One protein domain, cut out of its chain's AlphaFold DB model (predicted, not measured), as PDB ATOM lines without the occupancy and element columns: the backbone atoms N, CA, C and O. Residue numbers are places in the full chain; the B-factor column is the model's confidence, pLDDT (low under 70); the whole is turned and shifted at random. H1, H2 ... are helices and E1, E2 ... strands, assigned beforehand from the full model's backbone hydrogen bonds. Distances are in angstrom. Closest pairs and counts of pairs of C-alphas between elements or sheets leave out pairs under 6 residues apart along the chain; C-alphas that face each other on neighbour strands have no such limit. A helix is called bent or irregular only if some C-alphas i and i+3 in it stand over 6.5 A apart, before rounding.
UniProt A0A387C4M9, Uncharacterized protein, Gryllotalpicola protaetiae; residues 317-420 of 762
ATOM      1  N   GLN A 317     113.985 108.494  66.838       95.19
ATOM      2  CA  GLN A 317     114.929 108.804  65.768       95.19
ATOM      3  C   GLN A 317     115.262 110.302  65.753       95.19
ATOM      4  O   GLN A 317     114.358 111.148  65.757       95.19
ATOM      5  N   GLY A 318     116.552 110.633  65.680       93.38
ATOM      6  CA  GLY A 318     117.022 112.000  65.470       93.38
ATOM      7  C   GLY A 318     118.008 112.537  66.507       93.38
ATOM      8  O   GLY A 318     118.571 111.804  67.316       93.38
ATOM      9  N   ASP A 319     118.238 113.852  66.471       94.12
ATOM     10  CA  ASP A 319     119.012 114.557  67.500       94.12
ATOM     11  C   ASP A 319     118.241 114.699  68.834       94.12
ATOM     12  O   ASP A 319     117.019 114.582  68.893       94.12
ATOM     13  N   ALA A 320     118.936 115.001  69.934       95.06
ATOM     14  CA  ALA A 320     118.305 115.156  71.254       95.06
ATOM     15  C   ALA A 320     117.159 116.193  71.271       95.06
ATOM     16  O   ALA A 320     116.161 116.046  71.982       95.06
ATOM     17  N   GLY A 321     117.273 117.246  70.460       93.88
ATOM     18  CA  GLY A 321     116.218 118.235  70.285       93.88
ATOM     19  C   GLY A 321     115.026 117.693  69.490       93.88
ATOM     20  O   GLY A 321     113.900 118.111  69.762       93.88
ATOM     21  N   GLN A 322     115.249 116.799  68.512       93.56
ATOM     22  CA  GLN A 322     114.235 116.059  67.723       93.56
ATOM     23  C   GLN A 322     113.326 115.304  68.651       93.56
ATOM     24  O   GLN A 322     112.120 115.546  68.687       93.56
ATOM     25  N   ILE A 323     113.953 114.478  69.464       95.88
ATOM     26  CA  ILE A 323     113.279 113.596  70.394       95.88
ATOM     27  C   ILE A 323     112.566 114.421  71.465       95.88
ATOM     28  O   ILE A 323     111.376 114.233  71.688       95.88
ATOM     29  N   SER A 324     113.230 115.430  72.042       95.00
ATOM     30  CA  SER A 324     112.597 116.308  73.040       95.00
ATOM     31  C   SER A 324     111.364 117.030  72.498       95.00
ATOM     32  O   SER A 324     110.353 117.107  73.184       95.00
ATOM     33  N   SER A 325     111.417 117.561  71.270       92.38
ATOM     34  CA  SER A 325     110.264 118.245  70.663       92.38
ATOM     35  C   SER A 325     109.104 117.289  70.392       92.38
ATOM     36  O   SER A 325     107.956 117.656  70.628       92.38
ATOM     37  N   LYS A 326     109.406 116.067  69.938       93.75
ATOM     38  CA  LYS A 326     108.422 115.002  69.726       93.75
ATOM     39  C   LYS A 326     107.727 114.609  71.028       93.75
ATOM     40  O   LYS A 326     106.505 114.631  71.093       93.75
ATOM     41  N   LEU A 327     108.504 114.343  72.080       94.62
ATOM     42  CA  LEU A 327     107.978 114.006  73.404       94.62
ATOM     43  C   LEU A 327     107.162 115.158  74.007       94.62
ATOM     44  O   LEU A 327     106.078 114.926  74.524       94.62
ATOM     45  N   LEU A 328     107.623 116.407  73.883       91.81
ATOM     46  CA  LEU A 328     106.861 117.577  74.337       91.81
ATOM     47  C   LEU A 328     105.509 117.713  73.623       91.81
ATOM     48  O   LEU A 328     104.531 118.102  74.255       91.81
ATOM     49  N   GLY A 329     105.440 117.373  72.333       88.88
ATOM     50  CA  GLY A 329     104.191 117.392  71.568       88.88
ATOM     51  C   GLY A 329     103.119 116.443  72.114       88.88
ATOM     52  O   GLY A 329     101.935 116.723  71.956       88.88
ATOM     53  N   LEU A 330     103.514 115.370  72.808       90.00
ATOM     54  CA  LEU A 330     102.592 114.382  73.381       90.00
ATOM     55  C   LEU A 330     101.870 114.862  74.648       90.00
ATOM     56  O   LEU A 330     100.826 114.309  74.992       90.00
ATOM     57  N   ILE A 331     102.416 115.863  75.344       86.25
ATOM     58  CA  ILE A 331     101.876 116.380  76.616       86.25
ATOM     59  C   ILE A 331     100.833 117.492  76.372       86.25
ATOM     60  O   ILE A 331     100.095 117.859  77.281       86.25
ATOM     61  N   GLY A 332     100.729 118.002  75.137       74.56
ATOM     62  CA  GLY A 332      99.867 119.135  74.784       74.56
ATOM     63  C   GLY A 332     100.466 120.495  75.176       74.56
ATOM     64  O   GLY A 332     101.366 120.592  76.013       74.56
ATOM     65  N   GLN A 333     100.002 121.574  74.536       67.56
ATOM     66  CA  GLN A 333     100.405 122.938  74.896       67.56
ATOM     67  C   GLN A 333      99.437 123.514  75.933       67.56
ATOM     68  O   GLN A 333      98.323 123.903  75.596       67.56
ATOM     69  N   ASN A 334      99.874 123.619  77.187       59.38
ATOM     70  CA  ASN A 334      99.096 124.287  78.230       59.38
ATOM     71  C   ASN A 334      99.290 125.814  78.154       59.38
ATOM     72  O   ASN A 334     100.423 126.309  78.160       59.38
ATOM     73  N   THR A 335      98.194 126.573  78.110       55.41
ATOM     74  CA  THR A 335      98.207 128.042  78.199       55.41
ATOM     75  C   THR A 335      98.417 128.501  79.656       55.41
ATOM     76  O   THR A 335      98.119 127.780  80.605       55.41
ATOM     77  N   GLY A 336      98.993 129.694  79.862       70.31
ATOM     78  CA  GLY A 336      99.192 130.271  81.205       70.31
ATOM     79  C   GLY A 336     100.331 129.637  82.021       70.31
ATOM     80  O   GLY A 336     101.463 129.541  81.537       70.31
ATOM     81  N   GLU A 337     100.044 129.222  83.264       60.69
ATOM     82  CA  GLU A 337     100.997 128.587  84.204       60.69
ATOM     83  C   GLU A 337     101.689 127.343  83.611       60.69
ATOM     84  O   GLU A 337     102.819 127.006  83.975       60.69
ATOM     85  N   GLY A 338     101.083 126.730  82.590       74.06
ATOM     86  CA  GLY A 338     101.659 125.636  81.812       74.06
ATOM     87  C   GLY A 338     102.982 125.954  81.099       74.06
ATOM     88  O   GLY A 338     103.729 125.032  80.764       74.06
ATOM     89  N   ARG A 339     103.339 127.233  80.892       80.62
ATOM     90  CA  ARG A 339     104.626 127.611  80.270       80.62
ATOM     91  C   ARG A 339     105.825 127.280  81.154       80.62
ATOM     92  O   ARG A 339     106.848 126.839  80.631       80.62
ATOM     93  N   VAL A 340     105.704 127.485  82.469       82.69
ATOM     94  CA  VAL A 340     106.764 127.146  83.435       82.69
ATOM     95  C   VAL A 340     106.984 125.638  83.421       82.69
ATOM     96  O   VAL A 340     108.111 125.187  83.228       82.69
ATOM     97  N   TYR A 341     105.890 124.880  83.470       85.44
ATOM     98  CA  TYR A 341     105.914 123.426  83.372       85.44
ATOM     99  C   TYR A 341     106.524 122.925  82.051       85.44
ATOM    100  O   TYR A 341     107.365 122.032  82.040       85.44
ATOM    101  N   THR A 342     106.186 123.547  80.920       87.69
ATOM    102  CA  THR A 342     106.753 123.170  79.613       87.69
ATOM    103  C   THR A 342     108.260 123.438  79.542       87.69
ATOM    104  O   THR A 342     109.004 122.663  78.939       87.69
ATOM    105  N   ASN A 343     108.732 124.535  80.144       89.31
ATOM    106  CA  ASN A 343     110.160 124.848  80.217       89.31
ATOM    107  C   ASN A 343     110.908 123.881  81.143       89.31
ATOM    108  O   ASN A 343     112.011 123.467  80.794       89.31
ATOM    109  N   GLU A 344     110.298 123.490  82.263       91.00
ATOM    110  CA  GLU A 344     110.806 122.456  83.171       91.00
ATOM    111  C   GLU A 344     110.948 121.114  82.441       91.00
ATOM    112  O   GLU A 344     112.040 120.546  82.411       91.00
ATOM    113  N   VAL A 345     109.894 120.658  81.752       93.12
ATOM    114  CA  VAL A 345     109.920 119.411  80.972       93.12
ATOM    115  C   VAL A 345     110.986 119.473  79.881       93.12
ATOM    116  O   VAL A 345     111.769 118.538  79.721       93.12
ATOM    117  N   ARG A 346     111.065 120.586  79.142       94.12
ATOM    118  CA  ARG A 346     112.090 120.781  78.107       94.12
ATOM    119  C   ARG A 346     113.499 120.734  78.696       94.12
ATOM    120  O   ARG A 346     114.373 120.119  78.090       94.12
ATOM    121  N   GLY A 347     113.715 121.382  79.841       94.88
ATOM    122  CA  GLY A 347     114.987 121.379  80.557       94.88
ATOM    123  C   GLY A 347     115.385 119.964  80.959       94.88
ATOM    124  O   GLY A 347     116.438 119.484  80.540       94.88
ATOM    125  N   ALA A 348     114.506 119.257  81.669       96.38
ATOM    126  CA  ALA A 348     114.748 117.887  82.103       96.38
ATOM    127  C   ALA A 348     115.035 116.943  80.919       96.38
ATOM    128  O   ALA A 348     116.035 116.227  80.943       96.38
ATOM    129  N   LEU A 349     114.229 116.994  79.845       96.88
ATOM    130  CA  LEU A 349     114.442 116.188  78.634       96.88
ATOM    131  C   LEU A 349     115.773 116.501  77.932       96.88
ATOM    132  O   LEU A 349     116.409 115.593  77.391       96.88
ATOM    133  N   ALA A 350     116.208 117.764  77.934       96.56
ATOM    134  CA  ALA A 350     117.493 118.158  77.369       96.56
ATOM    135  C   ALA A 350     118.674 117.659  78.222       96.56
ATOM    136  O   ALA A 350     119.640 117.136  77.664       96.56
ATOM    137  N   ALA A 351     118.583 117.762  79.553       97.38
ATOM    138  CA  ALA A 351     119.625 117.308  80.479       97.38
ATOM    139  C   ALA A 351     119.881 115.800  80.380       97.38
ATOM    140  O   ALA A 351     121.030 115.377  80.231       97.38
ATOM    141  N   ILE A 352     118.825 114.980  80.375       97.88
ATOM    142  CA  ILE A 352     118.966 113.515  80.278       97.88
ATOM    143  C   ILE A 352     119.499 113.040  78.916       97.88
ATOM    144  O   ILE A 352     119.908 111.887  78.768       97.88
ATOM    145  N   GLN A 353     119.490 113.912  77.907       97.62
ATOM    146  CA  GLN A 353     120.035 113.657  76.572       97.62
ATOM    147  C   GLN A 353     121.377 114.358  76.341       97.62
ATOM    148  O   GLN A 353     121.866 114.437  75.211       97.62
ATOM    149  N   GLY A 354     121.993 114.867  77.408       94.38
ATOM    150  CA  GLY A 354     123.230 115.617  77.334       94.38
ATOM    151  C   GLY A 354     124.374 114.812  76.704       94.38
ATOM    152  O   GLY A 354     125.064 115.321  75.817       94.38
ATOM    153  N   LYS A 355     124.574 113.553  77.105       95.81
ATOM    154  CA  LYS A 355     125.641 112.705  76.540       95.81
ATOM    155  C   LYS A 355     125.255 112.067  75.207       95.81
ATOM    156  O   LYS A 355     126.031 112.104  74.256       95.81
ATOM    157  N   THR A 356     124.066 111.479  75.138       96.44
ATOM    158  CA  THR A 356     123.551 110.773  73.956       96.44
ATOM    159  C   THR A 356     122.037 110.967  73.845       96.44
ATOM    160  O   THR A 356     121.385 111.136  74.875       96.44
ATOM    161  N   PRO A 357     121.442 110.916  72.640       97.19
ATOM    162  CA  PRO A 357     119.986 110.897  72.490       97.19
ATOM    163  C   PRO A 357     119.360 109.658  73.155       97.19
ATOM    164  O   PRO A 357     120.004 108.607  73.225       97.19
ATOM    165  N   VAL A 358     118.129 109.795  73.651       97.56
ATOM    166  CA  VAL A 358     117.313 108.676  74.166       97.56
ATOM    167  C   VAL A 358     116.865 107.805  72.992       97.56
ATOM    168  O   VAL A 358     116.571 108.343  71.935       97.56
ATOM    169  N   ARG A 359     116.787 106.483  73.150       97.00
ATOM    170  CA  ARG A 359     116.468 105.552  72.057       97.00
ATOM    171  C   ARG A 359     115.168 104.783  72.250       97.00
ATOM    172  O   ARG A 359     114.653 104.264  71.271       97.00
ATOM    173  N   SER A 360     114.631 104.700  73.466       97.44
ATOM    174  CA  SER A 360     113.395 103.959  73.755       97.44
ATOM    175  C   SER A 360     112.619 104.543  74.939       97.44
ATOM    176  O   SER A 360     113.127 105.390  75.678       97.44
ATOM    177  N   VAL A 361     111.385 104.064  75.141       97.06
ATOM    178  CA  VAL A 361     110.540 104.422  76.296       97.06
ATOM    179  C   VAL A 361     111.178 103.966  77.612       97.06
ATOM    180  O   VAL A 361     111.215 104.735  78.573       97.06
ATOM    181  N   ASP A 362     111.735 102.754  77.653       97.38
ATOM    182  CA  ASP A 362     112.421 102.239  78.843       97.38
ATOM    183  C   ASP A 362     113.668 103.049  79.169       97.38
ATOM    184  O   ASP A 362     113.890 103.416  80.323       97.38
ATOM    185  N   GLU A 363     114.453 103.402  78.152       97.75
ATOM    186  CA  GLU A 363     115.605 104.266  78.348       97.75
ATOM    187  C   GLU A 363     115.169 105.651  78.839       97.75
ATOM    188  O   GLU A 363     115.745 106.159  79.796       97.75
ATOM    189  N   LEU A 364     114.120 106.243  78.256       97.88
ATOM    190  CA  LEU A 364     113.557 107.510  78.732       97.88
ATOM    191  C   LEU A 364     113.207 107.433  80.223       97.88
ATOM    192  O   LEU A 364     113.611 108.301  80.998       97.88
ATOM    193  N   ARG A 365     112.500 106.374  80.633       97.94
ATOM    194  CA  ARG A 365     112.132 106.124  82.029       97.94
ATOM    195  C   ARG A 365     113.364 106.004  82.918       97.94
ATOM    196  O   ARG A 365     113.449 106.690  83.932       97.94
ATOM    197  N   THR A 366     114.324 105.157  82.550       98.19
ATOM    198  CA  THR A 366     115.554 104.949  83.325       98.19
ATOM    199  C   THR A 366     116.335 106.245  83.478       98.19
ATOM    200  O   THR A 366     116.805 106.537  84.572       98.19
ATOM    201  N   ARG A 367     116.448 107.047  82.417       98.06
ATOM    202  CA  ARG A 367     117.192 108.305  82.461       98.06
ATOM    203  C   ARG A 367     116.487 109.395  83.270       98.06
ATOM    204  O   ARG A 367     117.170 110.217  83.865       98.06
ATOM    205  N   LEU A 368     115.154 109.412  83.311       97.75
ATOM    206  CA  LEU A 368     114.393 110.348  84.149       97.75
ATOM    207  C   LEU A 368     114.432 109.973  85.636       97.75
ATOM    208  O   LEU A 368     114.463 110.866  86.476       97.75
ATOM    209  N   LEU A 369     114.436 108.674  85.958       97.25
ATOM    210  CA  LEU A 369     114.442 108.175  87.342       97.25
ATOM    211  C   LEU A 369     115.854 107.986  87.922       97.25
ATOM    212  O   LEU A 369     116.022 107.967  89.135       97.25
ATOM    213  N   ASN A 370     116.866 107.829  87.067       97.44
ATOM    214  CA  ASN A 370     118.275 107.721  87.441       97.44
ATOM    215  C   ASN A 370     119.148 108.547  86.469       97.44
ATOM    216  O   ASN A 370     119.810 107.977  85.594       97.44
ATOM    217  N   PRO A 371     119.120 109.891  86.565       97.50
ATOM    218  CA  PRO A 371     119.750 110.787  85.591       97.50
ATOM    219  C   PRO A 371     121.282 110.853  85.651       97.50
ATOM    220  O   PRO A 371     121.904 111.132  84.623       97.50
ATOM    221  N   ALA A 372     121.906 110.566  86.800       97.25
ATOM    222  CA  ALA A 372     123.344 110.770  87.030       97.25
ATOM    223  C   ALA A 372     124.287 110.171  85.956       97.25
ATOM    224  O   ALA A 372     125.247 110.839  85.559       97.25
ATOM    225  N   PRO A 373     124.045 108.967  85.396       97.31
ATOM    226  CA  PRO A 373     124.895 108.424  84.334       97.31
ATOM    227  C   PRO A 373     124.800 109.192  83.003       97.31
ATOM    228  O   PRO A 373     125.734 109.143  82.197       97.31
ATOM    229  N   TYR A 374     123.711 109.923  82.761       97.19
ATOM    230  CA  TYR A 374     123.321 110.422  81.435       97.19
ATOM    231  C   TYR A 374     123.462 111.940  81.263       97.19
ATOM    232  O   TYR A 374     123.582 112.420  80.131       97.19
ATOM    233  N   THR A 375     123.505 112.688  82.365       97.12
ATOM    234  CA  THR A 375     123.707 114.143  82.383       97.12
ATOM    235  C   THR A 375     125.171 114.520  82.140       97.12
ATOM    236  O   THR A 375     126.085 113.722  82.376       97.12
ATOM    237  N   ARG A 376     125.426 115.725  81.606       96.62
ATOM    238  CA  ARG A 376     126.799 116.177  81.288       96.62
ATOM    239  C   ARG A 376     127.570 116.630  82.519       96.62
ATOM    240  O   ARG A 376     128.782 116.451  82.564       96.62
ATOM    241  N   ASN A 377     126.880 117.277  83.450       97.19
ATOM    242  CA  ASN A 377     127.453 117.934  84.617       97.19
ATOM    243  C   ASN A 377     126.432 117.976  85.768       97.19
ATOM    244  O   ASN A 377     125.263 117.618  85.595       97.19
ATOM    245  N   ASP A 378     126.879 118.455  86.927       97.06
ATOM    246  CA  ASP A 378     126.055 118.547  88.137       97.06
ATOM    247  C   ASP A 378     124.890 119.536  87.993       97.06
ATOM    248  O   ASP A 378     123.871 119.382  88.656       97.06
ATOM    249  N   ALA A 379     124.996 120.531  87.105       97.06
ATOM    250  CA  ALA A 379     123.913 121.480  86.849       97.06
ATOM    251  C   ALA A 379     122.741 120.823  86.099       97.06
ATOM    252  O   ALA A 379     121.585 121.003  86.477       97.06
ATOM    253  N   ASP A 380     123.037 120.019  85.074       97.06
ATOM    254  CA  ASP A 380     122.047 119.209  84.360       97.06
ATOM    255  C   ASP A 380     121.405 118.183  85.306       97.06
ATOM    256  O   ASP A 380     120.195 117.967  85.255       97.06
ATOM    257  N   LEU A 381     122.208 117.571  86.186       97.44
ATOM    258  CA  LEU A 381     121.721 116.640  87.205       97.44
ATOM    259  C   LEU A 381     120.767 117.327  88.184       97.44
ATOM    260  O   LEU A 381     119.630 116.884  88.341       97.44
ATOM    261  N   ALA A 382     121.192 118.455  88.758       96.62
ATOM    262  CA  ALA A 382     120.384 119.248  89.674       96.62
ATOM    263  C   ALA A 382     119.072 119.720  89.032       96.62
ATOM    264  O   ALA A 382     118.062 119.810  89.718       96.62
ATOM    265  N   MET A 383     119.051 119.983  87.720       95.81
ATOM    266  CA  MET A 383     117.822 120.349  87.011       95.81
ATOM    267  C   MET A 383     116.803 119.201  86.959       95.81
ATOM    268  O   MET A 383     115.607 119.457  87.083       95.81
ATOM    269  N   VAL A 384     117.247 117.953  86.783       96.12
ATOM    270  CA  VAL A 384     116.355 116.777  86.747       96.12
ATOM    271  C   VAL A 384     115.941 116.350  88.159       96.12
ATOM    272  O   VAL A 384     114.784 115.988  88.373       96.12
ATOM    273  N   GLU A 385     116.857 116.427  89.126       96.62
ATOM    274  CA  GLU A 385     116.622 116.063  90.532       96.62
ATOM    275  C   GLU A 385     115.934 117.166  91.348       96.62
ATOM    276  O   GLU A 385     115.545 116.927  92.491       96.62
ATOM    277  N   ASN A 386     115.749 118.361  90.773       95.06
ATOM    278  CA  ASN A 386     115.098 119.477  91.448       95.06
ATOM    279  C   ASN A 386     113.733 119.045  92.000       95.06
ATOM    280  O   ASN A 386     112.889 118.538  91.259       95.06
ATOM    281  N   VAL A 387     113.513 119.249  93.298       91.50
ATOM    282  CA  VAL A 387     112.260 118.885  93.962       91.50
ATOM    283  C   VAL A 387     111.215 119.934  93.620       91.50
ATOM    284  O   VAL A 387     111.316 121.087  94.031       91.50
ATOM    285  N   VAL A 388     110.192 119.531  92.872       88.69
ATOM    286  CA  VAL A 388     109.163 120.457  92.374       88.69
ATOM    287  C   VAL A 388     107.846 120.321  93.141       88.69
ATOM    288  O   VAL A 388     106.954 121.164  93.034       88.69
ATOM    289  N   ARG A 389     107.685 119.251  93.922       83.38
ATOM    290  CA  ARG A 389     106.619 119.102  94.918       83.38
ATOM    291  C   ARG A 389     107.232 118.513  96.176       83.38
ATOM    292  O   ARG A 389     107.914 117.503  96.094       83.38
ATOM    293  N   GLU A 390     106.980 119.128  97.325       78.12
ATOM    294  CA  GLU A 390     107.568 118.677  98.593       78.12
ATOM    295  C   GLU A 390     106.816 117.485  99.206       78.12
ATOM    296  O   GLU A 390     107.399 116.713  99.965       78.12
ATOM    297  N   ARG A 391     105.515 117.323  98.910       76.62
ATOM    298  CA  ARG A 391     104.672 116.246  99.462       76.62
ATOM    299  C   ARG A 391     103.611 115.746  98.462       76.62
ATOM    300  O   ARG A 391     102.679 116.499  98.152       76.62
ATOM    301  N   PRO A 392     103.699 114.486  97.989       82.19
ATOM    302  CA  PRO A 392     104.887 113.619  98.052       82.19
ATOM    303  C   PRO A 392     106.093 114.298  97.380       82.19
ATOM    304  O   PRO A 392     105.889 115.101  96.466       82.19
ATOM    305  N   VAL A 393     107.314 114.014  97.860       86.75
ATOM    306  CA  VAL A 393     108.551 114.508  97.228       86.75
ATOM    307  C   VAL A 393     108.557 114.006  95.790       86.75
ATOM    308  O   VAL A 393     108.498 112.799  95.575       86.75
ATOM    309  N   GLN A 394     108.558 114.929  94.833       92.38
ATOM    310  CA  GLN A 394     108.581 114.616  93.409       92.38
ATOM    311  C   GLN A 394     109.664 115.449  92.730       92.38
ATOM    312  O   GLN A 394     109.623 116.685  92.790       92.38
ATOM    313  N   THR A 395     110.608 114.776  92.078       95.56
ATOM    314  CA  THR A 395     111.631 115.438  91.256       95.56
ATOM    315  C   THR A 395     111.050 115.899  89.917       95.56
ATOM    316  O   THR A 395     109.996 115.423  89.477       95.56
ATOM    317  N   ALA A 396     111.734 116.817  89.231       94.56
ATOM    318  CA  ALA A 396     111.352 117.228  87.881       94.56
ATOM    319  C   ALA A 396     111.327 116.018  86.928       94.56
ATOM    320  O   ALA A 396     110.375 115.846  86.167       94.56
ATOM    321  N   GLY A 397     112.317 115.120  87.024       95.81
ATOM    322  CA  GLY A 397     112.369 113.877  86.248       95.81
ATOM    323  C   GLY A 397     111.158 112.966  86.476       95.81
ATOM    324  O   GLY A 397     110.511 112.533  85.519       95.81
ATOM    325  N   GLU A 398     110.790 112.730  87.737       95.94
ATOM    326  CA  GLU A 398     109.607 111.937  88.100       95.94
ATOM    327  C   GLU A 398     108.308 112.576  87.615       95.94
ATOM    328  O   GLU A 398     107.398 111.869  87.181       95.94
ATOM    329  N   ARG A 399     108.204 113.907  87.661       93.81
ATOM    330  CA  ARG A 399     107.032 114.627  87.159       93.81
ATOM    331  C   ARG A 399     106.906 114.535  85.643       93.81
ATOM    332  O   ARG A 399     105.804 114.329  85.137       93.81
ATOM    333  N   VAL A 400     108.016 114.663  84.919       95.19
ATOM    334  CA  VAL A 400     108.042 114.472  83.463       95.19
ATOM    335  C   VAL A 400     107.618 113.051  83.108       95.19
ATOM    336  O   VAL A 400     106.781 112.871  82.225       95.19
ATOM    337  N   TRP A 401     108.124 112.040  83.824       96.62
ATOM    338  CA  TRP A 401     107.692 110.658  83.621       96.62
ATOM    339  C   TRP A 401     106.218 110.446  83.981       96.62
ATOM    340  O   TRP A 401     105.514 109.743  83.264       96.62
ATOM    341  N   ALA A 402     105.720 111.070  85.050       94.25
ATOM    342  CA  ALA A 402     104.311 110.978  85.427       94.25
ATOM    343  C   ALA A 402     103.372 111.537  84.342       94.25
ATOM    344  O   ALA A 402     102.264 111.031  84.193       94.25
ATOM    345  N   ALA A 403     103.820 112.530  83.567       92.31
ATOM    346  CA  ALA A 403     103.060 113.079  82.447       92.31
ATOM    347  C   ALA A 403     103.231 112.288  81.140       92.31
ATOM    348  O   ALA A 403     102.248 112.028  80.452       92.31
ATOM    349  N   LEU A 404     104.457 111.884  80.791       94.50
ATOM    350  CA  LEU A 404     104.732 111.159  79.544       94.50
ATOM    351  C   LEU A 404     104.392 109.671  79.619       94.50
ATOM    352  O   LEU A 404     103.943 109.098  78.635       94.50
ATOM    353  N   GLY A 405     104.622 109.035  80.764       95.81
ATOM    354  CA  GLY A 405     104.507 107.592  80.952       95.81
ATOM    355  C   GLY A 405     103.134 107.024  80.587       95.81
ATOM    356  O   GLY A 405     103.098 106.030  79.866       95.81
ATOM    357  N   PRO A 406     102.007 107.619  81.032       94.81
ATOM    358  CA  PRO A 406     100.674 107.181  80.620       94.81
ATOM    359  C   PRO A 406     100.470 107.270  79.102       94.81
ATOM    360  O   PRO A 406     100.098 106.281  78.482       94.81
ATOM    361  N   VAL A 407     100.831 108.407  78.497       93.25
ATOM    362  CA  VAL A 407     100.664 108.652  77.053       93.25
ATOM    363  C   VAL A 407     101.529 107.714  76.211       93.25
ATOM    364  O   VAL A 407     101.090 107.192  75.194       93.25
ATOM    365  N   LEU A 408     102.776 107.479  76.622       95.44
ATOM    366  CA  LEU A 408     103.677 106.562  75.923       95.44
ATOM    367  C   LEU A 408     103.228 105.105  76.050       95.44
ATOM    368  O   LEU A 408     103.445 104.340  75.117       95.44
ATOM    369  N   ARG A 409     102.588 104.733  77.165       95.19
ATOM    370  CA  ARG A 409     102.003 103.399  77.347       95.19
ATOM    371  C   ARG A 409     100.803 103.179  76.430       95.19
ATOM    372  O   ARG A 409     100.673 102.112  75.853       95.19
ATOM    373  N   GLU A 410      99.962 104.193  76.244       93.62
ATOM    374  CA  GLU A 410      98.866 104.140  75.263       93.62
ATOM    375  C   GLU A 410      99.375 103.976  73.823       93.62
ATOM    376  O   GLU A 410      98.683 103.415  72.977       93.62
ATOM    377  N   LEU A 411     100.590 104.454  73.544       95.06
ATOM    378  CA  LEU A 411     101.231 104.366  72.235       95.06
ATOM    379  C   LEU A 411     102.087 103.105  72.041       95.06
ATOM    380  O   LEU A 411     102.597 102.919  70.940       95.06
ATOM    381  N   GLU A 412     102.261 102.256  73.058       93.88
ATOM    382  CA  GLU A 412     103.233 101.148  73.069       93.88
ATOM    383  C   GLU A 412     103.064 100.180  71.886       93.88
ATOM    384  O   GLU A 412     104.053  99.745  71.301       93.88
ATOM    385  N   ASP A 413     101.825  99.935  71.453       93.12
ATOM    386  CA  ASP A 413     101.524  99.056  70.313       93.12
ATOM    387  C   ASP A 413     101.869  99.677  68.947       93.12
ATOM    388  O   ASP A 413     102.002  98.974  67.942       93.12
ATOM    389  N   VAL A 414     101.990 101.006  68.882       94.31
ATOM    390  CA  VAL A 414     102.162 101.762  67.633       94.31
ATOM    391  C   VAL A 414     103.492 102.508  67.546       94.31
ATOM    392  O   VAL A 414     103.800 103.071  66.491       94.31
ATOM    393  N   ILE A 415     104.304 102.498  68.607       96.62
ATOM    394  CA  ILE A 415     105.669 103.035  68.602       96.62
ATOM    395  C   ILE A 415     106.694 101.957  68.932       96.62
ATOM    396  O   ILE A 415     106.455 101.065  69.733       96.62
ATOM    397  N   SER A 416     107.876 102.044  68.329       96.56
ATOM    398  CA  SER A 416     108.979 101.130  68.629       96.56
ATOM    399  C   SER A 416     110.327 101.796  68.357       96.56
ATOM    400  O   SER A 416     110.432 102.548  67.384       96.56
ATOM    401  N   PRO A 417     111.375 101.517  69.158       95.75
ATOM    402  CA  PRO A 417     112.741 101.946  68.847       95.75
ATOM    403  C   PRO A 417     113.259 101.379  67.514       95.75
ATOM    404  O   PRO A 417     114.059 102.033  66.852       95.75
ATOM    405  N   ASP A 418     112.763 100.213  67.089       95.94
ATOM    406  CA  ASP A 418     113.092  99.577  65.803       95.94
ATOM    407  C   ASP A 418     112.061  99.915  64.705       95.94
ATOM    408  O   ASP A 418     112.035  99.316  63.624       95.94
ATOM    409  N   GLY A 419     111.164 100.859  65.004       96.44
ATOM    410  CA  GLY A 419     110.120 101.333  64.111       96.44
ATOM    411  C   GLY A 419     110.652 102.110  62.907       96.44
ATOM    412  O   GLY A 419     111.837 102.416  62.787       96.44
ATOM    413  N   TRP A 420     109.750 102.469  61.995       97.50
ATOM    414  CA  TRP A 420     110.103 103.295  60.839       97.50
ATOM    415  C   TRP A 420     110.181 104.784  61.213       97.50
ATOM    416  O   TRP A 420     109.550 105.247  62.164       97.50
TER     417      TRP A 420
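This is residues 317 to 420 of the 762 residues of an uncharacterized protein of Gryllotalpicola protaetiae (UniProt A0A387C4M9). Two pairs of helices running opposite ways, H1 with H2 and H3 with H5, are stacked crosswise, H2 crossing the first part of H5 nearly at a right angle. The short helix H4 packs on H2 and H5 where these two meet, and a small strand hairpin, E1 and E2, leads straight into H5; the turn of that hairpin and the tail after H5 hold the two points farthest apart, while residues 335 to 340, in the H1 to H2 link and the first turn of H2, stick out. The printed part has 104 residues, mostly helix, with elements in the order H1, H2, H3, H4, E1, E2, H5; the sheet E1 - E2 is antiparallel. It is compact, with a radius of gyration of the C-alphas of 13.1 A and spans of 39 by 31 by 22 A.

H1, residues 320 to 330, and H2, residues 338 to 351, form a helical hairpin: they touch, closest at the C-alphas of Ser 324 and Leu 349, 5.9 A apart, at a shallow tilt of 34.9 degrees, only just short of steep, opposite ways. H3, residues 361 to 369, is apart from H1. H4, residues 378 to 385, touches residues 347 to 351 of H2 at a steep tilt of 51 degrees, closest at the C-alphas of Asp 380 and Ala 351, 5.0 A apart. E1, residues 387 to 390, and E2, residues 393 to 395, form an antiparallel hairpin, with N 388 and O 394, and N 394 and O 389, each 2.9 A apart. H5, residues 396 to 410, is the hub, touching four helices. It touches H3 at a shallow tilt of 19 degrees, opposite ways, with the C-alphas of Gly 397 and Leu 368 closest at 4.6 A. It touches H2 about perpendicular, at 87 degrees, with the C-alphas of Val 400 and Val 345 closest at 5.8 A. Every O i to N i+4 pair is within hydrogen-bond range in H2, H3 and H4; H1 has 6 of 7 and H5 9 of 11.

H1 begins at C-alpha 320, (118.305, 115.156, 71.254), and is 15.9 A long. H2 is 19.8 A long, H3 12.3 A, H4 10.0 A, E1 6.6 A and E2 6.8 A. H5, 22.1 A long, ends at C-alpha 410, (98.866, 104.140, 75.263); it is irregular, but only just: C-alphas 403 and 406 are 6.6 A apart.

The C-alphas of Arg 391 and Trp 420, the two farthest apart, are 41.1 A apart. The printed part has no cut and no long link. The mean pLDDT of the printed part is 92.2; residues 333 to 335 and residue 337 are under 70.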